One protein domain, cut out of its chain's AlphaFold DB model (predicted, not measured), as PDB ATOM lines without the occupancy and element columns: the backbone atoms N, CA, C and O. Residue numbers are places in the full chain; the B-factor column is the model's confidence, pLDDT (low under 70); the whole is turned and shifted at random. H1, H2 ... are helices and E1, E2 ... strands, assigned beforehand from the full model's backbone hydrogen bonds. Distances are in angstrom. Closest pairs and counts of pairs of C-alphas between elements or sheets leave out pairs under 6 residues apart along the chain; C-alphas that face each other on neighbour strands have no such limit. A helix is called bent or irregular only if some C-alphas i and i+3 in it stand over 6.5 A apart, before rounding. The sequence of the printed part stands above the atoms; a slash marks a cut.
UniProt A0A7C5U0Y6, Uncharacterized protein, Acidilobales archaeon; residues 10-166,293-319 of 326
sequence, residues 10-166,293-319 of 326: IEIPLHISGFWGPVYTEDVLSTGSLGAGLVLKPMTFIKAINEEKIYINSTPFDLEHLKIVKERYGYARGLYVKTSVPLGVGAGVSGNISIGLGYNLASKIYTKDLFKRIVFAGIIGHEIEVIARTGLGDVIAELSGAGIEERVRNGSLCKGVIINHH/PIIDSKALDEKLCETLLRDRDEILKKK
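What this domain is: This is residues 10 to 166 and 293 to 319 of the 326 residues of an uncharacterized protein of Acidilobales archaeon (UniProt A0A7C5U0Y6). A strongly twisted sheet of seven strands, built on the long bent hairpin E1 and E2, curls round the short helix H4. H2 packs on the same face, H3 crosses H2 in the core, H1 packs on H2 and H3, and H5 lies across the helices on their side away from the sheet. The printed part has 184 residues, with five named helices and seven named strands, which along the chain are E1, E2, E3, E4, then H1, then E5, then H2, H3, H4, then E6, E7, then H5; the class is mixed, helices and strands, and the sheet is branched at E2, which has E1, E5 and E6 as neighbours, with E3 and E5 parallel and the other neighbour pairs antiparallel. The whole is compact, with a radius of gyration of the C-alphas of 14.8 A and spans of 40 by 36 by 31 A.

How they stand to each other: Start with E1, residues 10 to 23, which bends by 97 degrees at residue 19 and forms a hairpin with E2, residues 32 to 48, bent by 130 degrees at residue 35; N 12 and O 44 are within hydrogen-bond range at 2.9 A. On the other side of E2 from E1 find two antiparallel neighbours: E5, residues 79 to 82, with N 47 and O 80 at 2.9 A, and E6, residues 148 to 153, with N 37 and O 149 at 2.9 A. E3, residues 54 to 56, is parallel to E5, with N 55 and O 79 at 2.8 A, and forms a hairpin with E4, residues 59 to 61, with N 61 and O 54 at 2.8 A. E6 forms a hairpin with E7, residues 161 to 165, with N 150 and O 163 at 2.8 A. H1, residues 64 to 73, touches H2, residues 93 to 109, at a shallow tilt of 24 degrees; the closest C-alphas, of His 65 and Ser 98, are 6.7 A apart. H3, residues 114 to 132, touches H2 at a steep tilt of 50 degrees, opposite ways, with the closest C-alphas, of Gly 102 and Ala 121, 4.1 A apart. H4, residues 138 to 144, forms a helical hairpin with H3; its closest C-alpha to E1 is Glu 142, 5.7 A from that of Pro 13. H5, residues 302 to 318, and H1 only just touch, only at their ends, with 3 pairs of C-alphas within 8 A, the closest Tyr 73 and Leu 316 at 6.2 A. Every O i to N i+4 pair is within hydrogen-bond range in H1, H3, H4 and H5, and 11 of 13 in H2.

Where its parts are: Find C-alpha 10 at (-19.978, 20.788, -30.969); E1 runs 29.1 A from there, and E2 runs 26.6 A. H2 measures 24.7 A, H3 26.4 A, and H5 24.1 A to C-alpha 318 at (-22.884, 48.570, -32.391).

The domain as a whole: The C-alphas farthest apart, of His 166 and Lys 318, are 43.0 A apart. Residues 167 to 292 are not printed; C-alphas 166 and 293 stand 11.4 A apart across this cut. Of the links printed whole, none is long. Mean pLDDT of the printed part is 95.1, and residue 319 alone is under 70.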
ATOM      1  N   ILE A  10     -21.317  20.618 -31.526       95.06
ATOM      2  CA  ILE A  10     -19.978  20.788 -30.969       95.06
ATOM      3  C   ILE A  10     -19.829  19.889 -29.748       95.06
ATOM      4  O   ILE A  10     -20.784  19.670 -28.995       95.06
ATOM      5  N   GLU A  11     -18.626  19.371 -29.566       96.69
ATOM      6  CA  GLU A  11     -18.248  18.559 -28.420       96.69
ATOM      7  C   GLU A  11     -17.303  19.375 -27.547       96.69
ATOM      8  O   GLU A  11     -16.322  19.937 -28.033       96.69
ATOM      9  N   ILE A  12     -17.624  19.477 -26.261       98.06
ATOM     10  CA  ILE A  12     -16.844  20.254 -25.300       98.06
ATOM     11  C   ILE A  12     -16.554  19.365 -24.099       98.06
ATOM     12  O   ILE A  12     -17.484  18.752 -23.565       98.06
ATOM     13  N   PRO A  13     -15.296  19.237 -23.666       98.06
ATOM     14  CA  PRO A  13     -14.976  18.381 -22.544       98.06
ATOM     15  C   PRO A  13     -15.502  18.917 -21.227       98.06
ATOM     16  O   PRO A  13     -15.821  20.093 -21.075       98.06
ATOM     17  N   LEU A  14     -15.574  18.018 -20.258       98.38
ATOM     18  CA  LEU A  14     -15.849  18.378 -18.880       98.38
ATOM     19  C   LEU A  14     -14.565  18.884 -18.229       98.38
ATOM     20  O   LEU A  14     -13.468  18.464 -18.595       98.38
ATOM     21  N   HIS A  15     -14.699  19.721 -17.211       98.31
ATOM     22  CA  HIS A  15     -13.558  20.202 -16.445       98.31
ATOM     23  C   HIS A  15     -13.833  20.148 -14.943       98.31
ATOM     24  O   HIS A  15     -14.926  20.473 -14.472       98.31
ATOM     25  N   ILE A  16     -12.822  19.734 -14.177       98.12
ATOM     26  CA  ILE A  16     -12.846  19.735 -12.716       98.12
ATOM     27  C   ILE A  16     -11.549  20.351 -12.203       98.12
ATOM     28  O   ILE A  16     -10.488  19.743 -12.306       98.12
ATOM     29  N   SER A  17     -11.629  21.518 -11.560       97.88
ATOM     30  CA  SER A  17     -10.471  22.051 -10.828       97.88
ATOM     31  C   SER A  17     -10.134  21.200  -9.603       97.88
ATOM     32  O   SER A  17     -11.021  20.845  -8.834       97.88
ATOM     33  N   GLY A  18      -8.856  20.949  -9.365       98.06
ATOM     34  CA  GLY A  18      -8.365  20.390  -8.108       98.06
ATOM     35  C   GLY A  18      -8.274  21.453  -7.013       98.06
ATOM     36  O   GLY A  18      -8.836  21.320  -5.927       98.06
ATOM     37  N   PHE A  19      -7.647  22.579  -7.354       97.50
ATOM     38  CA  PHE A  19      -7.511  23.759  -6.503       97.50
ATOM     39  C   PHE A  19      -7.564  25.028  -7.356       97.50
ATOM     40  O   PHE A  19      -7.277  24.991  -8.553       97.50
ATOM     41  N   TRP A  20      -7.956  26.162  -6.770       95.94
ATOM     42  CA  TRP A  20      -8.047  27.422  -7.514       95.94
ATOM     43  C   TRP A  20      -7.923  28.658  -6.619       95.94
ATOM     44  O   TRP A  20      -8.227  28.615  -5.429       95.94
ATOM     45  N   GLY A  21      -7.515  29.773  -7.221       94.25
ATOM     46  CA  GLY A  21      -7.511  31.106  -6.622       94.25
ATOM     47  C   GLY A  21      -8.282  32.079  -7.520       94.25
ATOM     48  O   GLY A  21      -7.830  32.323  -8.638       94.25
ATOM     49  N   PRO A  22      -9.449  32.607  -7.109       93.94
ATOM     50  CA  PRO A  22     -10.182  33.589  -7.901       93.94
ATOM     51  C   PRO A  22      -9.411  34.916  -7.970       93.94
ATOM     52  O   PRO A  22      -8.889  35.385  -6.962       93.94
ATOM     53  N   VAL A  23      -9.378  35.533  -9.151       94.75
ATOM     54  CA  VAL A  23      -8.761  36.839  -9.405       94.75
ATOM     55  C   VAL A  23      -9.789  37.722 -10.102       94.75
ATOM     56  O   VAL A  23     -10.098  37.536 -11.279       94.75
ATOM     57  N   TYR A  24     -10.329  38.679  -9.354       94.19
ATOM     58  CA  TYR A  24     -11.286  39.655  -9.864       94.19
ATOM     59  C   TYR A  24     -10.560  40.927 -10.285       94.19
ATOM     60  O   TYR A  24      -9.711  41.438  -9.555       94.19
ATOM     61  N   THR A  25     -10.913  41.440 -11.454       95.88
ATOM     62  CA  THR A  25     -10.402  42.696 -12.005       95.88
ATOM     63  C   THR A  25     -11.585  43.580 -12.412       95.88
ATOM     64  O   THR A  25     -12.742  43.160 -12.348       95.88
ATOM     65  N   GLU A  26     -11.318  44.816 -12.829       94.94
ATOM     66  CA  GLU A  26     -12.369  45.710 -13.343       94.94
ATOM     67  C   GLU A  26     -12.894  45.279 -14.722       94.94
ATOM     68  O   GLU A  26     -14.021  45.606 -15.093       94.94
ATOM     69  N   ASP A  27     -12.090  44.531 -15.479       96.44
ATOM     70  CA  ASP A  27     -12.435  44.053 -16.812       96.44
ATOM     71  C   ASP A  27     -12.823  42.566 -16.791       96.44
ATOM     72  O   ASP A  27     -12.100  41.698 -16.303       96.44
ATOM     73  N   VAL A  28     -13.971  42.255 -17.389       96.75
ATOM     74  CA  VAL A  28     -14.535  40.900 -17.425       96.75
ATOM     75  C   VAL A  28     -13.590  39.899 -18.098       96.75
ATOM     76  O   VAL A  28     -13.531  38.744 -17.678       96.75
ATOM     77  N   LEU A  29     -12.827  40.326 -19.111       97.69
ATOM     78  CA  LEU A  29     -11.928  39.435 -19.852       97.69
ATOM     79  C   LEU A  29     -10.616  39.159 -19.114       97.69
ATOM     80  O   LEU A  29     -10.006  38.114 -19.323       97.69
ATOM     81  N   SER A  30     -10.179  40.061 -18.238       97.62
ATOM     82  CA  SER A  30      -9.037  39.832 -17.348       97.62
ATOM     83  C   SER A  30      -9.434  39.188 -16.019       97.62
ATOM     84  O   SER A  30      -8.588  38.577 -15.376       97.62
ATOM     85  N   THR A  31     -10.704  39.236 -15.615       98.12
ATOM     86  CA  THR A  31     -11.201  38.466 -14.467       98.12
ATOM     87  C   THR A  31     -11.105  36.968 -14.755       98.12
ATOM     88  O   THR A  31     -11.433  36.516 -15.850       98.12
ATOM     89  N   GLY A  32     -10.670  36.174 -13.778       97.44
ATOM     90  CA  GLY A  32     -10.580  34.725 -13.927       97.44
ATOM     91  C   GLY A  32     -10.075  34.026 -12.671       97.44
ATOM     92  O   GLY A  32     -10.349  34.459 -11.554       97.44
ATOM     93  N   SER A  33      -9.347  32.925 -12.835       97.06
ATOM     94  CA  SER A  33      -8.743  32.203 -11.712       97.06
ATOM     95  C   SER A  33      -7.373  31.636 -12.052       97.06
ATOM     96  O   SER A  33      -7.116  31.291 -13.201       97.06
ATOM     97  N   LEU A  34      -6.551  31.471 -11.022       97.75
ATOM     98  CA  LEU A  34      -5.340  30.655 -11.029       97.75
ATOM     99  C   LEU A  34      -5.640  29.245 -10.504       97.75
ATOM    100  O   LEU A  34      -6.655  29.039  -9.830       97.75
ATOM    101  N   GLY A  35      -4.735  28.297 -10.741       98.00
ATOM    102  CA  GLY A  35      -4.778  26.936 -10.184       98.00
ATOM    103  C   GLY A  35      -4.940  25.852 -11.239       98.00
ATOM    104  O   GLY A  35      -4.967  26.151 -12.427       98.00
ATOM    105  N   ALA A  36      -5.064  24.600 -10.803       98.69
ATOM    106  CA  ALA A  36      -5.006  23.449 -11.700       98.69
ATOM    107  C   ALA A  36      -6.266  22.577 -11.672       98.69
ATOM    108  O   ALA A  36      -7.031  22.587 -10.697       98.69
ATOM    109  N   GLY A  37      -6.469  21.801 -12.731       98.69
ATOM    110  CA  GLY A  37      -7.635  20.948 -12.929       98.69
ATOM    111  C   GLY A  37      -7.401  19.815 -13.917       98.69
ATOM    112  O   GLY A  37      -6.335  19.693 -14.507       98.69
ATOM    113  N   LEU A  38      -8.421  18.978 -14.088       98.69
ATOM    114  CA  LEU A  38      -8.454  17.908 -15.081       98.69
ATOM    115  C   LEU A  38      -9.501  18.209 -16.143       98.69
ATOM    116  O   LEU A  38     -10.619  18.624 -15.821       98.69
ATOM    117  N   VAL A  39      -9.151  17.921 -17.393       97.94
ATOM    118  CA  VAL A  39     -10.059  17.982 -18.542       97.94
ATOM    119  C   VAL A  39     -10.458  16.562 -18.928       97.94
ATOM    120  O   VAL A  39      -9.604  15.692 -19.090       97.94
ATOM    121  N   LEU A  40     -11.762  16.301 -19.014       98.25
ATOM    122  CA  LEU A  40     -12.332  14.957 -18.948       98.25
ATOM    123  C   LEU A  40     -13.300  14.670 -20.102       98.25
ATOM    124  O   LEU A  40     -14.022  15.550 -20.577       98.25
ATOM    125  N   LYS A  41     -13.370  13.397 -20.497       96.81
ATOM    126  CA  LYS A  41     -14.313  12.856 -21.490       96.81
ATOM    127  C   LYS A  41     -15.025  11.597 -20.947       96.81
ATOM    128  O   LYS A  41     -14.485  10.959 -20.043       96.81
ATOM    129  N   PRO A  42     -16.207  11.193 -21.458       96.62
ATOM    130  CA  PRO A  42     -16.905  11.691 -22.648       96.62
ATOM    131  C   PRO A  42     -17.300  13.166 -22.569       96.62
ATOM    132  O   PRO A  42     -17.678  13.659 -21.507       96.62
ATOM    133  N   MET A  43     -17.197  13.845 -23.710       96.69
ATOM    134  CA  MET A  43     -17.515  15.263 -23.865       96.69
ATOM    135  C   MET A  43     -19.026  15.519 -23.782       96.69
ATOM    136  O   MET A  43     -19.854  14.640 -24.044       96.69
ATOM    137  N   THR A  44     -19.383  16.751 -23.438       97.88
ATOM    138  CA  THR A  44     -20.731  17.291 -23.568       97.88
ATOM    139  C   THR A  44     -21.004  17.622 -25.033       97.88
ATOM    140  O   THR A  44     -20.255  18.368 -25.660       97.88
ATOM    141  N   PHE A  45     -22.108  17.108 -25.566       97.88
ATOM    142  CA  PHE A  45     -22.587  17.432 -26.907       97.88
ATOM    143  C   PHE A  45     -23.540  18.615 -26.834       97.88
ATOM    144  O   PHE A  45     -24.493  18.591 -26.047       97.88
ATOM    145  N   ILE A  46     -23.328  19.617 -27.680       97.19
ATOM    146  CA  ILE A  46     -24.163  20.815 -27.741       97.19
ATOM    147  C   ILE A  46     -24.644  21.040 -29.161       97.19
ATOM    148  O   ILE A  46     -23.868  20.979 -30.110       97.19
ATOM    149  N   LYS A  47     -25.930  21.352 -29.287       95.69
ATOM    150  CA  LYS A  47     -26.573  21.734 -30.540       95.69
ATOM    151  C   LYS A  47     -27.413  22.985 -30.349       95.69
ATOM    152  O   LYS A  47     -28.172  23.083 -29.387       95.69
ATOM    153  N   ALA A  48     -27.327  23.907 -31.300       94.38
ATOM    154  CA  ALA A  48     -28.219  25.057 -31.371       94.38
ATOM    155  C   ALA A  48     -29.654  24.630 -31.700       94.38
ATOM    156  O   ALA A  48     -29.877  23.778 -32.562       94.38
ATOM    157  N   ILE A  49     -30.632  25.276 -31.072       94.12
ATOM    158  CA  ILE A  49     -32.053  25.119 -31.399       94.12
ATOM    159  C   ILE A  49     -32.686  26.483 -31.701       94.12
ATOM    160  O   ILE A  49     -32.079  27.530 -31.481       94.12
ATOM    161  N   ASN A  50     -33.884  26.479 -32.287       88.31
ATOM    162  CA  ASN A  50     -34.595  27.713 -32.658       88.31
ATOM    163  C   ASN A  50     -35.391  28.321 -31.496       88.31
ATOM    164  O   ASN A  50     -35.809  29.469 -31.577       88.31
ATOM    165  N   GLU A  51     -35.586  27.571 -30.416       89.69
ATOM    166  CA  GLU A  51     -36.202  28.075 -29.193       89.69
ATOM    167  C   GLU A  51     -35.171  28.825 -28.352       89.69
ATOM    168  O   GLU A  51     -34.027  28.395 -28.242       89.69
ATOM    169  N   GLU A  52     -35.573  29.902 -27.685       91.69
ATOM    170  CA  GLU A  52     -34.774  30.573 -26.652       91.69
ATOM    171  C   GLU A  52     -34.861  29.814 -25.313       91.69
ATOM    172  O   GLU A  52     -35.267  30.349 -24.283       91.69
ATOM    173  N   LYS A  53     -34.504  28.524 -25.326       95.38
ATOM    174  CA  LYS A  53     -34.528  27.640 -24.152       95.38
ATOM    175  C   LYS A  53     -33.298  26.738 -24.131       95.38
ATOM    176  O   LYS A  53     -32.770  26.366 -25.175       95.38
ATOM    177  N   ILE A  54     -32.827  26.376 -22.942       97.06
ATOM    178  CA  ILE A  54     -31.744  25.403 -22.783       97.06
ATOM    179  C   ILE A  54     -32.344  24.100 -22.263       97.06
ATOM    180  O   ILE A  54     -33.005  24.088 -21.227       97.06
ATOM    181  N   TYR A  55     -32.100  23.006 -22.975       97.88
ATOM    182  CA  TYR A  55     -32.471  21.658 -22.563       97.88
ATOM    183  C   TYR A  55     -31.207  20.867 -22.246       97.88
ATOM    184  O   TYR A  55     -30.335  20.738 -23.101       97.88
ATOM    185  N   ILE A  56     -31.112  20.302 -21.045       97.81
ATOM    186  CA  ILE A  56     -30.011  19.429 -20.630       97.81
ATOM    187  C   ILE A  56     -30.571  18.027 -20.433       97.81
ATOM    188  O   ILE A  56     -31.428  17.813 -19.578       97.81
ATOM    189  N   ASN A  57     -30.101  17.068 -21.233       96.88
ATOM    190  CA  ASN A  57     -30.622  15.700 -21.279       96.88
ATOM    191  C   ASN A  57     -32.161  15.665 -21.402       96.88
ATOM    192  O   ASN A  57     -32.827  14.894 -20.720       96.88
ATOM    193  N   SER A  58     -32.714  16.506 -22.285       95.38
ATOM    194  CA  SER A  58     -34.161  16.713 -22.514       95.38
ATOM    195  C   SER A  58     -34.939  17.418 -21.394       95.38
ATOM    196  O   SER A  58     -36.131  17.666 -21.554       95.38
ATOM    197  N   THR A  59     -34.292  17.805 -20.295       97.00
ATOM    198  CA  THR A  59     -34.924  18.585 -19.222       97.00
ATOM    199  C   THR A  59     -34.699  20.080 -19.460       97.00
ATOM    200  O   THR A  59     -33.551  20.477 -19.660       97.00
ATOM    201  N   PRO A  60     -35.740  20.931 -19.439       96.88
ATOM    202  CA  PRO A  60     -35.576  22.373 -19.596       96.88
ATOM    203  C   PRO A  60     -34.913  23.009 -18.366       96.88
ATOM    204  O   PRO A  60     -35.266  22.696 -17.232       96.88
ATOM    205  N   PHE A  61     -34.003  23.955 -18.598       96.19
ATOM    206  CA  PHE A  61     -33.374  24.782 -17.570       96.19
ATOM    207  C   PHE A  61     -33.512  26.266 -17.913       96.19
ATOM    208  O   PHE A  61     -33.346  26.671 -19.065       96.19
ATOM    209  N   ASP A  62     -33.789  27.075 -16.893       93.69
ATOM    210  CA  ASP A  62     -33.789  28.534 -16.974       93.69
ATOM    211  C   ASP A  62     -32.455  29.063 -16.449       93.69
ATOM    212  O   ASP A  62     -32.255  29.211 -15.245       93.69
ATOM    213  N   LEU A  63     -31.514  29.282 -17.370       94.56
ATOM    214  CA  LEU A  63     -30.183  29.804 -17.064       94.56
ATOM    215  C   LEU A  63     -30.062  31.244 -17.558       94.56
ATOM    216  O   LEU A  63     -30.362  31.542 -18.717       94.56
ATOM    217  N   GLU A  64     -29.566  32.125 -16.692       95.38
ATOM    218  CA  GLU A  64     -29.351  33.543 -17.006       95.38
ATOM    219  C   GLU A  64     -28.372  33.744 -18.176       95.38
ATOM    220  O   GLU A  64     -28.452  34.736 -18.892       95.38
ATOM    221  N   HIS A  65     -27.519  32.754 -18.444       96.44
ATOM    222  CA  HIS A  65     -26.615  32.651 -19.591       96.44
ATOM    223  C   HIS A  65     -27.222  33.096 -20.922       96.44
ATOM    224  O   HIS A  65     -26.623  33.888 -21.651       96.44
ATOM    225  N   LEU A  66     -28.428  32.608 -21.226       94.50
ATOM    226  CA  LEU A  66     -29.125  32.937 -22.468       94.50
ATOM    227  C   LEU A  66     -29.538  34.418 -22.502       94.50
ATOM    228  O   LEU A  66     -29.412  35.091 -23.526       94.50
ATOM    229  N   LYS A  67     -30.007  34.936 -21.364       94.06
ATOM    230  CA  LYS A  67     -30.382  36.341 -21.209       94.06
ATOM    231  C   LYS A  67     -29.157  37.246 -21.344       94.06
ATOM    232  O   LYS A  67     -29.223  38.225 -22.078       94.06
ATOM    233  N   ILE A  68     -28.032  36.880 -20.727       94.94
ATOM    234  CA  ILE A  68     -26.772  37.634 -20.800       94.94
ATOM    235  C   ILE A  68     -26.319  37.788 -22.251       94.94
ATOM    236  O   ILE A  68     -26.069  38.911 -22.686       94.94
ATOM    237  N   VAL A  69     -26.243  36.693 -23.020       92.75
ATOM    238  CA  VAL A  69     -25.792  36.779 -24.420       92.75
ATOM    239  C   VAL A  69     -26.767  37.602 -25.273       92.75
ATOM    240  O   VAL A  69     -26.328  38.443 -26.061       92.75
ATOM    241  N   LYS A  70     -28.080  37.459 -25.046       91.88
ATOM    242  CA  LYS A  70     -29.110  38.249 -25.734       91.88
ATOM    243  C   LYS A  70     -28.985  39.743 -25.440       91.88
ATOM    244  O   LYS A  70     -29.001  40.547 -26.366       91.88
ATOM    245  N   GLU A  71     -28.846  40.125 -24.174       92.00
ATOM    246  CA  GLU A  71     -28.776  41.530 -23.753       92.00
ATOM    247  C   GLU A  71     -27.479  42.215 -24.194       92.00
ATOM    248  O   GLU A  71     -27.496  43.398 -24.547       92.00
ATOM    249  N   ARG A  72     -26.358  41.485 -24.202       91.00
ATOM    250  CA  ARG A  72     -25.060  42.035 -24.616       91.00
ATOM    251  C   ARG A  72     -24.888  42.120 -26.125       91.00
ATOM    252  O   ARG A  72     -24.386  43.130 -26.608       91.00
ATOM    253  N   TYR A  73     -25.280  41.074 -26.853       90.19
ATOM    254  CA  TYR A  73     -24.956  40.927 -28.277       90.19
ATOM    255  C   TYR A  73     -26.172  41.030 -29.203       90.19
ATOM    256  O   TYR A  73     -26.008  41.018 -30.421       90.19
ATOM    257  N   GLY A  74     -27.387  41.141 -28.657       87.06
ATOM    258  CA  GLY A  74     -28.620  41.271 -29.438       87.06
ATOM    259  C   GLY A  74     -29.069  39.981 -30.129       87.06
ATOM    260  O   GLY A  74     -29.966  40.033 -30.965       87.06
ATOM    261  N   TYR A  75     -28.462  38.837 -29.803       83.56
ATOM    262  CA  TYR A  75     -28.751  37.546 -30.424       83.56
ATOM    263  C   TYR A  75     -28.583  36.402 -29.429       83.56
ATOM    264  O   TYR A  75     -27.562  36.301 -28.749       83.56
ATOM    265  N   ALA A  76     -29.575  35.515 -29.382       82.50
ATOM    266  CA  ALA A  76     -29.500  34.268 -28.643       82.50
ATOM    267  C   ALA A  76     -30.272  33.173 -29.378       82.50
ATOM    268  O   ALA A  76     -31.394  33.375 -29.829       82.50
ATOM    269  N   ARG A  77     -29.666  31.990 -29.453       90.81
ATOM    270  CA  ARG A  77     -30.348  30.738 -29.778       90.81
ATOM    271  C   ARG A  77     -30.190  29.812 -28.593       90.81
ATOM    272  O   ARG A  77     -29.105  29.754 -28.011       90.81
ATOM    273  N   GLY A  78     -31.255  29.104 -28.245       94.69
ATOM    274  CA  GLY A  78     -31.194  28.091 -27.208       94.69
ATOM    275  C   GLY A  78     -30.322  26.912 -27.604       94.69
ATOM    276  O   GLY A  78     -29.819  26.816 -28.729       94.69
ATOM    277  N   LEU A  79     -30.163  25.991 -26.658       97.19
ATOM    278  CA  LEU A  79     -29.288  24.835 -26.799       97.19
ATOM    279  C   LEU A  79     -30.002  23.548 -26.396       97.19
ATOM    280  O   LEU A  79     -30.715  23.506 -25.396       97.19
ATOM    281  N   TYR A  80     -29.723  22.476 -27.126       97.69
ATOM    282  CA  TYR A  80     -29.853  21.117 -26.626       97.69
ATOM    283  C   TYR A  80     -28.472  20.616 -26.197       97.69
ATOM    284  O   TYR A  80     -27.522  20.647 -26.979       97.69
ATOM    285  N   VAL A  81     -28.369  20.159 -24.953       98.06
ATOM    286  CA  VAL A  81     -27.130  19.752 -24.290       98.06
ATOM    287  C   VAL A  81     -27.279  18.309 -23.830       98.06
ATOM    288  O   VAL A  81     -28.176  17.988 -23.051       98.06
ATOM    289  N   LYS A  82     -26.392  17.423 -24.281       98.06
ATOM    290  CA  LYS A  82     -26.330  16.031 -23.825       98.06
ATOM    291  C   LYS A  82     -25.010  15.795 -23.104       98.06
ATOM    292  O   LYS A  82     -23.947  15.945 -23.696       98.06
ATOM    293  N   THR A  83     -25.078  15.412 -21.834       97.25
ATOM    294  CA  THR A  83     -23.896  15.251 -20.974       97.25
ATOM    295  C   THR A  83     -24.068  14.109 -19.973       97.25
ATOM    296  O   THR A  83     -25.189  13.754 -19.592       97.25
ATOM    297  N   SER A  84     -22.958  13.506 -19.547       95.31
ATOM    298  CA  SER A  84     -22.937  12.394 -18.590       95.31
ATOM    299  C   SER A  84     -23.121  12.852 -17.134       95.31
ATOM    300  O   SER A  84     -23.623  12.082 -16.303       95.31
ATOM    301  N   VAL A  85     -22.779  14.107 -16.831       94.31
ATOM    302  CA  VAL A  85     -22.781  14.703 -15.486       94.31
ATOM    303  C   VAL A  85     -23.959  15.673 -15.292       94.31
ATOM    304  O   VAL A  85     -24.325  16.389 -16.221       94.31
ATOM    305  N   PRO A  86     -24.589  15.736 -14.103       93.56
ATOM    306  CA  PRO A  86     -25.633  16.729 -13.842       93.56
ATOM    307  C   PRO A  86     -25.095  18.171 -13.842       93.56
ATOM    308  O   PRO A  86     -23.935  18.414 -13.516       93.56
ATOM    309  N   LEU A  87     -25.948  19.154 -14.140       94.31
ATOM    310  CA  LEU A  87     -25.590  20.569 -14.008       94.31
ATOM    311  C   LEU A  87     -25.339  20.940 -12.532       94.31
ATOM    312  O   LEU A  87     -26.059  20.506 -11.635       94.31
ATOM    313  N   GLY A  88     -24.338  21.788 -12.275       90.44
ATOM    314  CA  GLY A  88     -24.118  22.410 -10.959       90.44
ATOM    315  C   GLY A  88     -23.377  21.551  -9.926       90.44
ATOM    316  O   GLY A  88     -23.125  22.017  -8.814       90.44
ATOM    317  N   VAL A  89     -22.972  20.330 -10.280       91.00
ATOM    318  CA  VAL A  89     -22.225  19.442  -9.367       91.00
ATOM    319  C   VAL A  89     -20.738  19.793  -9.265       91.00
ATOM    320  O   VAL A  89     -20.111  19.458  -8.267       91.00
ATOM    321  N   GLY A  90     -20.194  20.530 -10.244       91.81
ATOM    322  CA  GLY A  90     -18.799  20.995 -10.253       91.81
ATOM    323  C   GLY A  90     -17.919  20.478 -11.394       91.81
ATOM    324  O   GLY A  90     -16.705  20.568 -11.259       91.81
ATOM    325  N   ALA A  91     -18.517  19.970 -12.481       95.88
ATOM    326  CA  ALA A  91     -17.825  19.416 -13.655       95.88
ATOM    327  C   ALA A  91     -17.885  20.308 -14.920       95.88
ATOM    328  O   ALA A  91     -17.950  19.790 -16.028       95.88
ATOM    329  N   GLY A  92     -17.957  21.636 -14.774       96.44
ATOM    330  CA  GLY A  92     -17.821  22.561 -15.915       96.44
ATOM    331  C   GLY A  92     -19.017  22.691 -16.877       96.44
ATOM    332  O   GLY A  92     -19.002  23.523 -17.769       96.44
ATOM    333  N   VAL A  93     -20.129  21.973 -16.679       97.75
ATOM    334  CA  VAL A  93     -21.272  21.998 -17.631       97.75
ATOM    335  C   VAL A  93     -21.813  23.411 -17.947       97.75
ATOM    336  O   VAL A  93     -22.268  23.643 -19.065       97.75
ATOM    337  N   SER A  94     -21.766  24.370 -17.010       97.81
ATOM    338  CA  SER A  94     -22.127  25.770 -17.311       97.81
ATOM    339  C   SER A  94     -21.144  26.434 -18.281       97.81
ATOM    340  O   SER A  94     -21.584  27.119 -19.199       97.81
ATOM    341  N   GLY A  95     -19.843  26.160 -18.142       98.25
ATOM    342  CA  GLY A  95     -18.801  26.558 -19.089       98.25
ATOM    343  C   GLY A  95     -19.065  26.000 -20.486       98.25
ATOM    344  O   GLY A  95     -19.099  26.767 -21.448       98.25
ATOM    345  N   ASN A  96     -19.412  24.711 -20.585       98.56
ATOM    346  CA  ASN A  96     -19.796  24.099 -21.860       98.56
ATOM    347  C   ASN A  96     -20.979  24.849 -22.506       98.56
ATOM    348  O   ASN A  96     -20.933  25.210 -23.682       98.56
ATOM    349  N   ILE A  97     -22.034  25.129 -21.732       98.38
ATOM    350  CA  ILE A  97     -23.211  25.887 -22.188       98.38
ATOM    351  C   ILE A  97     -22.809  27.284 -22.674       98.38
ATOM    352  O   ILE A  97     -23.219  27.695 -23.760       98.38
ATOM    353  N   SER A  98     -21.984  27.992 -21.904       98.38
ATOM    354  CA  SER A  98     -21.465  29.316 -22.247       98.38
ATOM    355  C   SER A  98     -20.687  29.317 -23.561       98.38
ATOM    356  O   SER A  98     -20.931  30.169 -24.418       98.38
ATOM    357  N   ILE A  99     -19.801  28.339 -23.763       98.44
ATOM    358  CA  ILE A  99     -19.075  28.162 -25.025       98.44
ATOM    359  C   ILE A  99     -20.058  27.881 -26.163       98.44
ATOM    360  O   ILE A  99     -19.918  28.468 -27.230       98.44
ATOM    361  N   GLY A 100     -21.080  27.046 -25.954       97.62
ATOM    362  CA  GLY A 100     -22.110  26.773 -26.960       97.62
ATOM    363  C   GLY A 100     -22.902  28.009 -27.387       97.62
ATOM    364  O   GLY A 100     -23.116  28.234 -28.579       97.62
ATOM    365  N   LEU A 101     -23.289  28.857 -26.432       96.88
ATOM    366  CA  LEU A 101     -23.928  30.142 -26.725       96.88
ATOM    367  C   LEU A 101     -22.977  31.075 -27.489       96.88
ATOM    368  O   LEU A 101     -23.371  31.673 -28.493       96.88
ATOM    369  N   GLY A 102     -21.715  31.148 -27.056       96.50
ATOM    370  CA  GLY A 102     -20.662  31.887 -27.748       96.50
ATOM    371  C   GLY A 102     -20.420  31.375 -29.168       96.50
ATOM    372  O   GLY A 102     -20.253  32.175 -30.085       96.50
ATOM    373  N   TYR A 103     -20.477  30.061 -29.386       96.38
ATOM    374  CA  TYR A 103     -20.289  29.428 -30.689       96.38
ATOM    375  C   TYR A 103     -21.417  29.779 -31.654       96.38
ATOM    376  O   TYR A 103     -21.158  30.111 -32.808       96.38
ATOM    377  N   ASN A 104     -22.666  29.797 -31.182       93.25
ATOM    378  CA  ASN A 104     -23.808  30.221 -31.994       93.25
ATOM    379  C   ASN A 104     -23.653  31.656 -32.508       93.25
ATOM    380  O   ASN A 104     -23.983  31.933 -33.663       93.25
ATOM    381  N   LEU A 105     -23.157  32.556 -31.655       92.19
ATOM    382  CA  LEU A 105     -22.843  33.934 -32.018       92.19
ATOM    383  C   LEU A 105     -21.652  33.993 -32.988       92.19
ATOM    384  O   LEU A 105     -21.740  34.601 -34.054       92.19
ATOM    385  N   ALA A 106     -20.554  33.318 -32.646       94.00
ATOM    386  CA  ALA A 106     -19.326  33.294 -33.431       94.00
ATOM    387  C   ALA A 106     -19.550  32.748 -34.847       94.00
ATOM    388  O   ALA A 106     -18.969  33.264 -35.798       94.00
ATOM    389  N   SER A 107     -20.428  31.755 -35.015       92.38
ATOM    390  CA  SER A 107     -20.777  31.166 -36.314       92.38
ATOM    391  C   SER A 107     -21.402  32.161 -37.294       92.38
ATOM    392  O   SER A 107     -21.284  31.968 -38.502       92.38
ATOM    393  N   LYS A 108     -22.035  33.236 -36.802       89.62
ATOM    394  CA  LYS A 108     -22.570  34.321 -37.644       89.62
ATOM    395  C   LYS A 108     -21.481  35.281 -38.125       89.62
ATOM    396  O   LYS A 108     -21.620  35.875 -39.188       89.62
ATOM    397  N   ILE A 109     -20.403  35.416 -37.356       90.88
ATOM    398  CA  ILE A 109     -19.309  36.364 -37.607       90.88
ATOM    399  C   ILE A 109     -18.208  35.688 -38.435       90.88
ATOM    400  O   ILE A 109     -17.795  36.188 -39.479       90.88
ATOM    401  N   TYR A 110     -17.775  34.502 -38.006       93.00
ATOM    402  CA  TYR A 110     -16.717  33.706 -38.625       93.00
ATOM    403  C   TYR A 110     -17.313  32.464 -39.301       93.00
ATOM    404  O   TYR A 110     -17.198  31.325 -38.837       93.00
ATOM    405  N   THR A 111     -17.968  32.686 -40.441       89.94
ATOM    406  CA  THR A 111     -18.688  31.632 -41.178       89.94
ATOM    407  C   THR A 111     -17.760  30.597 -41.823       89.94
ATOM    408  O   THR A 111     -18.149  29.442 -41.957       89.94
ATOM    409  N   LYS A 112     -16.529  30.981 -42.191       92.06
ATOM    410  CA  LYS A 112     -15.555  30.113 -42.887       92.06
ATOM    411  C   LYS A 112     -14.300  29.775 -42.077       92.06
ATOM    412  O   LYS A 112     -13.563  28.879 -42.470       92.06
ATOM    413  N   ASP A 113     -14.043  30.488 -40.982       95.00
ATOM    414  CA  ASP A 113     -12.839  30.324 -40.161       95.00
ATOM    415  C   ASP A 113     -13.210  29.643 -38.841       95.00
ATOM    416  O   ASP A 113     -13.618  30.294 -37.876       95.00
ATOM    417  N   LEU A 114     -13.125  28.310 -38.833       93.75
ATOM    418  CA  LEU A 114     -13.489  27.497 -37.675       93.75
ATOM    419  C   LEU A 114     -12.609  27.813 -36.459       93.75
ATOM    420  O   LEU A 114     -13.110  27.844 -35.340       93.75
ATOM    421  N   PHE A 115     -11.321  28.093 -36.663       95.44
ATOM    422  CA  PHE A 115     -10.419  28.386 -35.553       95.44
ATOM    423  C   PHE A 115     -10.799  29.702 -34.870       95.44
ATOM    424  O   PHE A 115     -11.046  29.713 -33.665       95.44
ATOM    425  N   LYS A 116     -10.971  30.792 -35.637       96.44
ATOM    426  CA  LYS A 116     -11.473  32.064 -35.083       96.44
ATOM    427  C   LYS A 116     -12.821  31.899 -34.412       96.44
ATOM    428  O   LYS A 116     -13.035  32.465 -33.347       96.44
ATOM    429  N   ARG A 117     -13.713  31.105 -35.007       96.56
ATOM    430  CA  ARG A 117     -15.028  30.819 -34.437       96.56
ATOM    431  C   ARG A 117     -14.921  30.187 -33.047       96.56
ATOM    432  O   ARG A 117     -15.584  30.668 -32.135       96.56
ATOM    433  N   ILE A 118     -14.086  29.163 -32.870       96.94
ATOM    434  CA  ILE A 118     -13.905  28.484 -31.575       96.94
ATOM    435  C   ILE A 118     -13.238  29.421 -30.555       96.94
ATOM    436  O   ILE A 118     -13.721  29.536 -29.428       96.94
ATOM    437  N   VAL A 119     -12.175  30.140 -30.935       98.00
ATOM    438  CA  VAL A 119     -11.490  31.073 -30.019       98.00
ATOM    439  C   VAL A 119     -12.439  32.190 -29.579       98.00
ATOM    440  O   VAL A 119     -12.552  32.484 -28.390       98.00
ATOM    441  N   PHE A 120     -13.174  32.780 -30.524       97.75
ATOM    442  CA  PHE A 120     -14.161  33.813 -30.232       97.75
ATOM    443  C   PHE A 120     -15.292  33.274 -29.350       97.75
ATOM    444  O   PHE A 120     -15.664  33.927 -28.380       97.75
ATOM    445  N   ALA A 121     -15.782  32.057 -29.609       97.69
ATOM    446  CA  ALA A 121     -16.771  31.396 -28.760       97.69
ATOM    447  C   ALA A 121     -16.303  31.275 -27.305       97.69
ATOM    448  O   ALA A 121     -17.090  31.525 -26.396       97.69
ATOM    449  N   GLY A 122     -15.027  30.953 -27.072       98.19
ATOM    450  CA  GLY A 122     -14.465  30.906 -25.723       98.19
ATOM    451  C   GLY A 122     -14.295  32.278 -25.064       98.19
ATOM    452  O   GLY A 122     -14.510  32.395 -23.861       98.19
ATOM    453  N   ILE A 123     -13.987  33.340 -25.820       98.44
ATOM    454  CA  ILE A 123     -13.973  34.718 -25.286       98.44
ATOM    455  C   ILE A 123     -15.375  35.104 -24.789       98.44
ATOM    456  O   ILE A 123     -15.534  35.544 -23.651       98.44
ATOM    457  N   ILE A 124     -16.398  34.881 -25.620       98.06
ATOM    458  CA  ILE A 124     -17.796  35.185 -25.285       98.06
ATOM    459  C   ILE A 124     -18.298  34.285 -24.151       98.06
ATOM    460  O   ILE A 124     -18.947  34.759 -23.223       98.06
ATOM    461  N   GLY A 125     -17.976  32.991 -24.195       98.12
ATOM    462  CA  GLY A 125     -18.355  32.036 -23.159       98.12
ATOM    463  C   GLY A 125     -17.771  32.398 -21.794       98.12
ATOM    464  O   GLY A 125     -18.483  32.376 -20.792       98.12
ATOM    465  N   HIS A 126     -16.497  32.799 -21.744       98.62
ATOM    466  CA  HIS A 126     -15.863  33.269 -20.510       98.62
ATOM    467  C   HIS A 126     -16.592  34.484 -19.944       98.62
ATOM    468  O   HIS A 126     -16.914  34.537 -18.761       98.62
ATOM    469  N   GLU A 127     -16.895  35.447 -20.808       97.94
ATOM    470  CA  GLU A 127     -17.634  36.641 -20.436       97.94
ATOM    471  C   GLU A 127     -19.010  36.307 -19.839       97.94
ATOM    472  O   GLU A 127     -19.352  36.841 -18.780       97.94
ATOM    473  N   ILE A 128     -19.754  35.374 -20.445       98.00
ATOM    474  CA  ILE A 128     -21.029  34.877 -19.908       98.00
ATOM    475  C   ILE A 128     -20.841  34.284 -18.501       98.00
ATOM    476  O   ILE A 128     -21.563  34.685 -17.588       98.00
ATOM    477  N   GLU A 129     -19.868  33.385 -18.301       98.19
ATOM    478  CA  GLU A 129     -19.615  32.747 -16.994       98.19
ATOM    479  C   GLU A 129     -19.267  33.765 -15.897       98.19
ATOM    480  O   GLU A 129     -19.768  33.657 -14.773       98.19
ATOM    481  N   VAL A 130     -18.430  34.761 -16.212       97.75
ATOM    482  CA  VAL A 130     -18.002  35.784 -15.246       97.75
ATOM    483  C   VAL A 130     -19.175  36.679 -14.842       97.75
ATOM    484  O   VAL A 130     -19.359  36.945 -13.653       97.75
ATOM    485  N   ILE A 131     -20.002  37.114 -15.800       96.88
ATOM    486  CA  ILE A 131     -21.193  37.939 -15.523       96.88
ATOM    487  C   ILE A 131     -22.212  37.149 -14.699       96.88
ATOM    488  O   ILE A 131     -22.726  37.667 -13.708       96.88
ATOM    489  N   ALA A 132     -22.462  35.891 -15.079       95.25
ATOM    490  CA  ALA A 132     -23.370  34.986 -14.376       95.25
ATOM    491  C   ALA A 132     -22.826  34.528 -13.009       95.25
ATOM    492  O   ALA A 132     -23.553  33.925 -12.221       95.25
ATOM    493  N   ARG A 133     -21.544  34.802 -12.714       93.88
ATOM    494  CA  ARG A 133     -20.829  34.364 -11.503       93.88
ATOM    495  C   ARG A 133     -20.855  32.843 -11.315       93.88
ATOM    496  O   ARG A 133     -20.900  32.354 -10.183       93.88
ATOM    497  N   THR A 134     -20.827  32.088 -12.412       92.69
ATOM    498  CA  THR A 134     -20.888  30.617 -12.383       92.69
ATOM    499  C   THR A 134     -19.528  29.948 -12.536       92.69
ATOM    500  O   THR A 134     -19.329  28.878 -11.951       92.69
ATOM    501  N   GLY A 135     -18.582  30.608 -13.207       93.94
ATOM    502  CA  GLY A 135     -17.248  30.083 -13.476       93.94
ATOM    503  C   GLY A 135     -16.226  31.193 -13.725       93.94
ATOM    504  O   GLY A 135     -16.560  32.270 -14.204       93.94
ATOM    505  N   LEU A 136     -14.967  30.932 -13.365       96.62
ATOM    506  CA  LEU A 136     -13.843  31.867 -13.558       96.62
ATOM    507  C   LEU A 136     -12.692  31.277 -14.380       96.62
ATOM    508  O   LEU A 136     -11.789  32.000 -14.792       96.62
ATOM    509  N   GLY A 137     -12.701  29.965 -14.602       97.50
ATOM    510  CA  GLY A 137     -11.639  29.295 -15.344       97.50
ATOM    511  C   GLY A 137     -12.079  28.035 -16.073       97.50
ATOM    512  O   GLY A 137     -11.222  27.387 -16.654       97.50
ATOM    513  N   ASP A 138     -13.371  27.686 -16.051       98.44
ATOM    514  CA  ASP A 138     -13.870  26.496 -16.744       98.44
ATOM    515  C   ASP A 138     -13.732  26.661 -18.262       98.44
ATOM    516  O   ASP A 138     -13.144  25.812 -18.909       98.44
ATOM    517  N   VAL A 139     -14.138  27.800 -18.831       98.69
ATOM    518  CA  VAL A 139     -14.124  28.006 -20.291       98.69
ATOM    519  C   VAL A 139     -12.722  27.925 -20.901       98.69
ATOM    520  O   VAL A 139     -12.528  27.277 -21.928       98.69
ATOM    521  N   ILE A 140     -11.730  28.570 -20.280       98.38
ATOM    522  CA  ILE A 140     -10.345  28.502 -20.762       98.38
ATOM    523  C   ILE A 140      -9.769  27.087 -20.591       98.38
ATOM    524  O   ILE A 140      -9.093  26.605 -21.497       98.38
ATOM    525  N   ALA A 141     -10.088  26.395 -19.490       98.38
ATOM    526  CA  ALA A 141      -9.662  25.016 -19.248       98.38
ATOM    527  C   ALA A 141     -10.303  24.022 -20.227       98.38
ATOM    528  O   ALA A 141      -9.621  23.158 -20.764       98.38
ATOM    529  N   GLU A 142     -11.589  24.165 -20.526       98.56
ATOM    530  CA  GLU A 142     -12.323  23.280 -21.437       98.56
ATOM    531  C   GLU A 142     -11.862  23.411 -22.892       98.56
ATOM    532  O   GLU A 142     -11.957  22.454 -23.658       98.56
ATOM    533  N   LEU A 143     -11.345  24.578 -23.287       98.25
ATOM    534  CA  LEU A 143     -10.870  24.816 -24.652       98.25
ATOM    535  C   LEU A 143      -9.359  24.621 -24.810       98.25
ATOM    536  O   LEU A 143      -8.929  24.082 -25.828       98.25
ATOM    537  N   SER A 144      -8.547  25.031 -23.836       97.62
ATOM    538  CA  SER A 144      -7.078  25.016 -23.940       97.62
ATOM    539  C   SER A 144      -6.373  24.080 -22.959       97.62
ATOM    540  O   SER A 144      -5.148  23.950 -23.024       97.62
ATOM    541  N   GLY A 145      -7.118  23.422 -22.071       97.56
ATOM    542  CA  GLY A 145      -6.593  22.465 -21.105       97.56
ATOM    543  C   GLY A 145      -6.486  21.039 -21.654       97.56
ATOM    544  O   GLY A 145      -7.265  20.611 -22.506       97.56
ATOM    545  N   ALA A 146      -5.519  20.291 -21.132       96.69
ATOM    546  CA  ALA A 146      -5.324  18.861 -21.336       96.69
ATOM    547  C   ALA A 146      -4.495  18.280 -20.187       96.69
ATOM    548  O   ALA A 146      -3.680  18.981 -19.592       96.69
ATOM    549  N   GLY A 147      -4.668  16.991 -19.904       97.19
ATOM    550  CA  GLY A 147      -4.017  16.322 -18.786       97.19
ATOM    551  C   GLY A 147      -4.381  17.021 -17.483       97.19
ATOM    552  O   GLY A 147      -5.564  17.151 -17.150       97.19
ATOM    553  N   ILE A 148      -3.347  17.502 -16.795       98.56
ATOM    554  CA  ILE A 148      -3.491  18.477 -15.718       98.56
ATOM    555  C   ILE A 148      -3.292  19.866 -16.329       98.56
ATOM    556  O   ILE A 148      -2.174  20.241 -16.691       98.56
ATOM    557  N   GLU A 149      -4.376  20.626 -16.447       98.31
ATOM    558  CA  GLU A 149      -4.306  22.030 -16.852       98.31
ATOM    559  C   GLU A 149      -3.872  22.880 -15.659       98.31
ATOM    560  O   GLU A 149      -4.328  22.644 -14.541       98.31
ATOM    561  N   GLU A 150      -3.007  23.862 -15.885       98.50
ATOM    562  CA  GLU A 150      -2.615  24.870 -14.910       98.50
ATOM    563  C   GLU A 150      -2.864  26.273 -15.467       98.50
ATOM    564  O   GLU A 150      -2.184  26.733 -16.388       98.50
ATOM    565  N   ARG A 151      -3.781  27.008 -14.841       98.06
ATOM    566  CA  ARG A 151      -3.995  28.439 -15.078       98.06
ATOM    567  C   ARG A 151      -2.921  29.248 -14.357       98.06
ATOM    568  O   ARG A 151      -3.047  29.528 -13.164       98.06
ATOM    569  N   VAL A 152      -1.898  29.659 -15.107       97.31
ATOM    570  CA  VAL A 152      -0.785  30.501 -14.622       97.31
ATOM    571  C   VAL A 152      -1.054  31.998 -14.763       97.31
ATOM    572  O   VAL A 152      -0.410  32.814 -14.108       97.31
ATOM    573  N   ARG A 153      -2.016  32.379 -15.611       97.19
ATOM    574  CA  ARG A 153      -2.504  33.758 -15.737       97.19
ATOM    575  C   ARG A 153      -4.020  33.746 -15.874       97.19
ATOM    576  O   ARG A 153      -4.554  33.025 -16.714       97.19
ATOM    577  N   ASN A 154      -4.702  34.547 -15.061       97.44
ATOM    578  CA  ASN A 154      -6.156  34.688 -15.080       97.44
ATOM    579  C   ASN A 154      -6.654  35.430 -16.331       97.44
ATOM    580  O   ASN A 154      -5.957  36.279 -16.889       97.44
ATOM    581  N   GLY A 155      -7.885  35.121 -16.737       97.75
ATOM    582  CA  GLY A 155      -8.593  35.779 -17.831       97.75
ATOM    583  C   GLY A 155      -9.187  34.791 -18.833       97.75
ATOM    584  O   GLY A 155      -8.989  33.580 -18.725       97.75
ATOM    585  N   SER A 156      -9.898  35.328 -19.820       97.38
ATOM    586  CA  SER A 156     -10.446  34.585 -20.957       97.38
ATOM    587  C   SER A 156      -9.342  34.017 -21.852       97.38
ATOM    588  O   SER A 156      -8.165  34.348 -21.702       97.38
ATOM    589  N   LEU A 157      -9.713  33.270 -22.897       95.19
ATOM    590  CA  LEU A 157      -8.823  33.126 -24.057       95.19
ATOM    591  C   LEU A 157      -8.319  34.512 -24.505       95.19
ATOM    592  O   LEU A 157      -9.042  35.502 -24.380       95.19
ATOM    593  N   CYS A 158      -7.073  34.586 -24.975       95.81
ATOM    594  CA  CYS A 158      -6.359  35.829 -25.306       95.81
ATOM    595  C   CYS A 158      -5.977  36.755 -24.136       95.81
ATOM    596  O   CYS A 158      -5.291  37.755 -24.357       95.81
ATOM    597  N   LYS A 159      -6.362  36.442 -22.892       96.69
ATOM    598  CA  LYS A 159      -5.939  37.178 -21.687       96.69
ATOM    599  C   LYS A 159      -5.270  36.258 -20.674       96.69
ATOM    600  O   LYS A 159      -4.157  36.546 -20.243       96.69
ATOM    601  N   GLY A 160      -5.889  35.129 -20.360       96.56
ATOM    602  CA  GLY A 160      -5.323  34.082 -19.522       96.56
ATOM    603  C   GLY A 160      -4.250  33.253 -20.229       96.56
ATOM    604  O   GLY A 160      -4.017  33.391 -21.431       96.56
ATOM    605  N   VAL A 161      -3.569  32.409 -19.455       96.19
ATOM    606  CA  VAL A 161      -2.566  31.448 -19.940       96.19
ATOM    607  C   VAL A 161      -2.748  30.143 -19.187       96.19
ATOM    608  O   VAL A 161      -2.798  30.142 -17.955       96.19
ATOM    609  N   ILE A 162      -2.803  29.051 -19.951       96.62
ATOM    610  CA  ILE A 162      -2.771  27.681 -19.446       96.62
ATOM    611  C   ILE A 162      -1.462  27.010 -19.852       96.62
ATOM    612  O   ILE A 162      -1.017  27.141 -20.998       96.62
ATOM    613  N   ILE A 163      -0.890  26.264 -18.914       97.25
ATOM    614  CA  ILE A 163       0.144  25.258 -19.147       97.25
ATOM    615  C   ILE A 163      -0.495  23.881 -18.968       97.25
ATOM    616  O   ILE A 163      -1.258  23.670 -18.032       97.25
ATOM    617  N   ASN A 164      -0.197  22.949 -19.871       97.81
ATOM    618  CA  ASN A 164      -0.684  21.574 -19.788       97.81
ATOM    619  C   ASN A 164       0.448  20.658 -19.335       97.81
ATOM    620  O   ASN A 164       1.492  20.594 -19.990       97.81
ATOM    621  N   HIS A 165       0.224  19.934 -18.243       97.38
ATOM    622  CA  HIS A 165       1.159  18.942 -17.726       97.38
ATOM    623  C   HIS A 165       0.701  17.547 -18.136       97.38
ATOM    624  O   HIS A 165      -0.417  17.113 -17.840       97.38
ATOM    625  N   HIS A 166       1.571  16.840 -18.856       93.25
ATOM    626  CA  HIS A 166       1.289  15.490 -19.322       93.25
ATOM    627  C   HIS A 166       1.341  14.493 -18.164       93.25
ATOM    628  O   HIS A 166       2.348  14.391 -17.464       93.25
ATOM    629  N   PRO A 293      -5.523  19.436 -25.984       96.31
ATOM    630  CA  PRO A 293      -6.528  20.490 -25.907       96.31
ATOM    631  C   PRO A 293      -7.265  20.655 -27.244       96.31
ATOM    632  O   PRO A 293      -6.757  20.254 -28.294       96.31
ATOM    633  N   ILE A 294      -8.436  21.302 -27.221       96.38
ATOM    634  CA  ILE A 294      -9.130  21.732 -28.450       96.38
ATOM    635  C   ILE A 294      -8.330  22.849 -29.140       96.38
ATOM    636  O   ILE A 294      -8.206  22.873 -30.363       96.38
ATOM    637  N   ILE A 295      -7.773  23.769 -28.350       95.50
ATOM    638  CA  ILE A 295      -6.975  24.912 -28.789       95.50
ATOM    639  C   ILE A 295      -5.597  24.822 -28.136       95.50
ATOM    640  O   ILE A 295      -5.475  24.964 -26.918       95.50
ATOM    641  N   ASP A 296      -4.546  24.668 -28.941       89.75
ATOM    642  CA  ASP A 296      -3.182  24.882 -28.455       89.75
ATOM    643  C   ASP A 296      -3.011  26.365 -28.095       89.75
ATOM    644  O   ASP A 296      -3.175  27.242 -28.946       89.75
ATOM    645  N   SER A 297      -2.679  26.662 -26.836       81.31
ATOM    646  CA  SER A 297      -2.485  28.036 -26.367       81.31
ATOM    647  C   SER A 297      -1.376  28.767 -27.132       81.31
ATOM    648  O   SER A 297      -1.429  29.989 -27.251       81.31
ATOM    649  N   LYS A 298      -0.422  28.044 -27.736       82.50
ATOM    650  CA  LYS A 298       0.615  28.619 -28.611       82.50
ATOM    651  C   LYS A 298       0.070  29.130 -29.945       82.50
ATOM    652  O   LYS A 298       0.719  29.957 -30.576       82.50
ATOM    653  N   ALA A 299      -1.098  28.654 -30.377       88.00
ATOM    654  CA  ALA A 299      -1.766  29.127 -31.589       88.00
ATOM    655  C   ALA A 299      -2.531  30.449 -31.371       88.00
ATOM    656  O   ALA A 299      -3.044  31.030 -32.326       88.00
ATOM    657  N   LEU A 300      -2.617  30.932 -30.126       90.94
ATOM    658  CA  LEU A 300      -3.221  32.216 -29.774       90.94
ATOM    659  C   LEU A 300      -2.174  33.332 -29.857       90.94
ATOM    660  O   LEU A 300      -1.711  33.845 -28.837       90.94
ATOM    661  N   ASP A 301      -1.776  33.687 -31.078       91.81
ATOM    662  CA  ASP A 301      -0.847  34.797 -31.282       91.81
ATOM    663  C   ASP A 301      -1.485  36.166 -30.976       91.81
ATOM    664  O   ASP A 301      -2.709  36.341 -30.972       91.81
ATOM    665  N   GLU A 302      -0.630  37.154 -30.708       93.25
ATOM    666  CA  GLU A 302      -1.038  38.505 -30.313       93.25
ATOM    667  C   GLU A 302      -1.947  39.167 -31.356       93.25
ATOM    668  O   GLU A 302      -2.982  39.729 -31.004       93.25
ATOM    669  N   LYS A 303      -1.634  39.025 -32.649       96.12
ATOM    670  CA  LYS A 303      -2.385  39.659 -33.740       96.12
ATOM    671  C   LYS A 303      -3.784  39.067 -33.888       96.12
ATOM    672  O   LYS A 303      -4.754  39.799 -34.129       96.12
ATOM    673  N   LEU A 304      -3.905  37.746 -33.775       96.12
ATOM    674  CA  LEU A 304      -5.191  37.063 -33.731       96.12
ATOM    675  C   LEU A 304      -6.005  37.585 -32.548       96.12
ATOM    676  O   LEU A 304      -7.147  38.002 -32.728       96.12
ATOM    677  N   CYS A 305      -5.402  37.606 -31.364       97.00
ATOM    678  CA  CYS A 305      -6.067  38.042 -30.148       97.00
ATOM    679  C   CYS A 305      -6.526  39.504 -30.207       97.00
ATOM    680  O   CYS A 305      -7.681  39.782 -29.897       97.00
ATOM    681  N   GLU A 306      -5.690  40.428 -30.680       97.38
ATOM    682  CA  GLU A 306      -6.077  41.824 -30.917       97.38
ATOM    683  C   GLU A 306      -7.264  41.937 -31.876       97.38
ATOM    684  O   GLU A 306      -8.198  42.701 -31.625       97.38
ATOM    685  N   THR A 307      -7.254  41.151 -32.957       97.25
ATOM    686  CA  THR A 307      -8.342  41.142 -33.942       97.25
ATOM    687  C   THR A 307      -9.653  40.687 -33.305       97.25
ATOM    688  O   THR A 307     -10.654  41.392 -33.407       97.25
ATOM    689  N   LEU A 308      -9.653  39.544 -32.613       97.31
ATOM    690  CA  LEU A 308     -10.861  38.982 -32.002       97.31
ATOM    691  C   LEU A 308     -11.418  39.885 -30.892       97.31
ATOM    692  O   LEU A 308     -12.629  40.078 -30.799       97.31
ATOM    693  N   LEU A 309     -10.546  40.469 -30.066       97.12
ATOM    694  CA  LEU A 309     -10.957  41.394 -29.008       97.12
ATOM    695  C   LEU A 309     -11.553  42.682 -29.589       97.12
ATOM    696  O   LEU A 309     -12.605  43.128 -29.131       97.12
ATOM    697  N   ARG A 310     -10.946  43.237 -30.648       96.38
ATOM    698  CA  ARG A 310     -11.495  44.400 -31.358       96.38
ATOM    699  C   ARG A 310     -12.859  44.094 -31.970       96.38
ATOM    700  O   ARG A 310     -13.779  44.892 -31.809       96.38
ATOM    701  N   ASP A 311     -13.004  42.953 -32.642       95.00
ATOM    702  CA  ASP A 311     -14.267  42.552 -33.269       95.00
ATOM    703  C   ASP A 311     -15.378  42.420 -32.208       95.00
ATOM    704  O   ASP A 311     -16.486  42.931 -32.392       95.00
ATOM    705  N   ARG A 312     -15.066  41.827 -31.046       94.62
ATOM    706  CA  ARG A 312     -15.974  41.761 -29.887       94.62
ATOM    707  C   ARG A 312     -16.383  43.157 -29.403       94.62
ATOM    708  O   ARG A 312     -17.572  43.398 -29.190       94.62
ATOM    709  N   ASP A 313     -15.433  44.078 -29.247       93.62
ATOM    710  CA  ASP A 313     -15.710  45.445 -28.786       93.62
ATOM    711  C   ASP A 313     -16.563  46.236 -29.782       93.62
ATOM    712  O   ASP A 313     -17.451  46.998 -29.386       93.62
ATOM    713  N   GLU A 314     -16.332  46.052 -31.081       91.88
ATOM    714  CA  GLU A 314     -17.158  46.656 -32.123       91.88
ATOM    715  C   GLU A 314     -18.602  46.158 -32.083       91.88
ATOM    716  O   GLU A 314     -19.522  46.967 -32.223       91.88
ATOM    717  N   ILE A 315     -18.819  44.858 -31.863       89.56
ATOM    718  CA  ILE A 315     -20.168  44.286 -31.752       89.56
ATOM    719  C   ILE A 315     -20.903  44.891 -30.554       89.56
ATOM    720  O   ILE A 315     -22.045  45.336 -30.699       89.56
ATOM    721  N   LEU A 316     -20.240  44.990 -29.398       88.88
ATOM    722  CA  LEU A 316     -20.845  45.594 -28.210       88.88
ATOM    723  C   LEU A 316     -21.172  47.077 -28.392       88.88
ATOM    724  O   LEU A 316     -22.224  47.528 -27.935       88.88
ATOM    725  N   LYS A 317     -20.311  47.841 -29.079       86.38
ATOM    726  CA  LYS A 317     -20.592  49.247 -29.415       86.38
ATOM    727  C   LYS A 317     -21.781  49.376 -30.357       86.38
ATOM    728  O   LYS A 317     -22.571  50.306 -30.222       86.38
ATOM    729  N   LYS A 318     -21.888  48.469 -31.328       74.25
ATOM    730  CA  LYS A 318     -22.884  48.570 -32.391       74.25
ATOM    731  C   LYS A 318     -24.263  48.068 -31.968       74.25
ATOM    732  O   LYS A 318     -25.196  48.498 -32.621       74.25
ATOM    733  N   LYS A 319     -24.427  47.209 -30.941       60.25
ATOM    734  CA  LYS A 319     -25.698  46.598 -30.437       60.25
ATOM    735  C   LYS A 319     -26.682  46.011 -31.487       60.25
ATOM    736  O   LYS A 319     -27.694  45.437 -31.103       60.25
TER     737      LYS A 319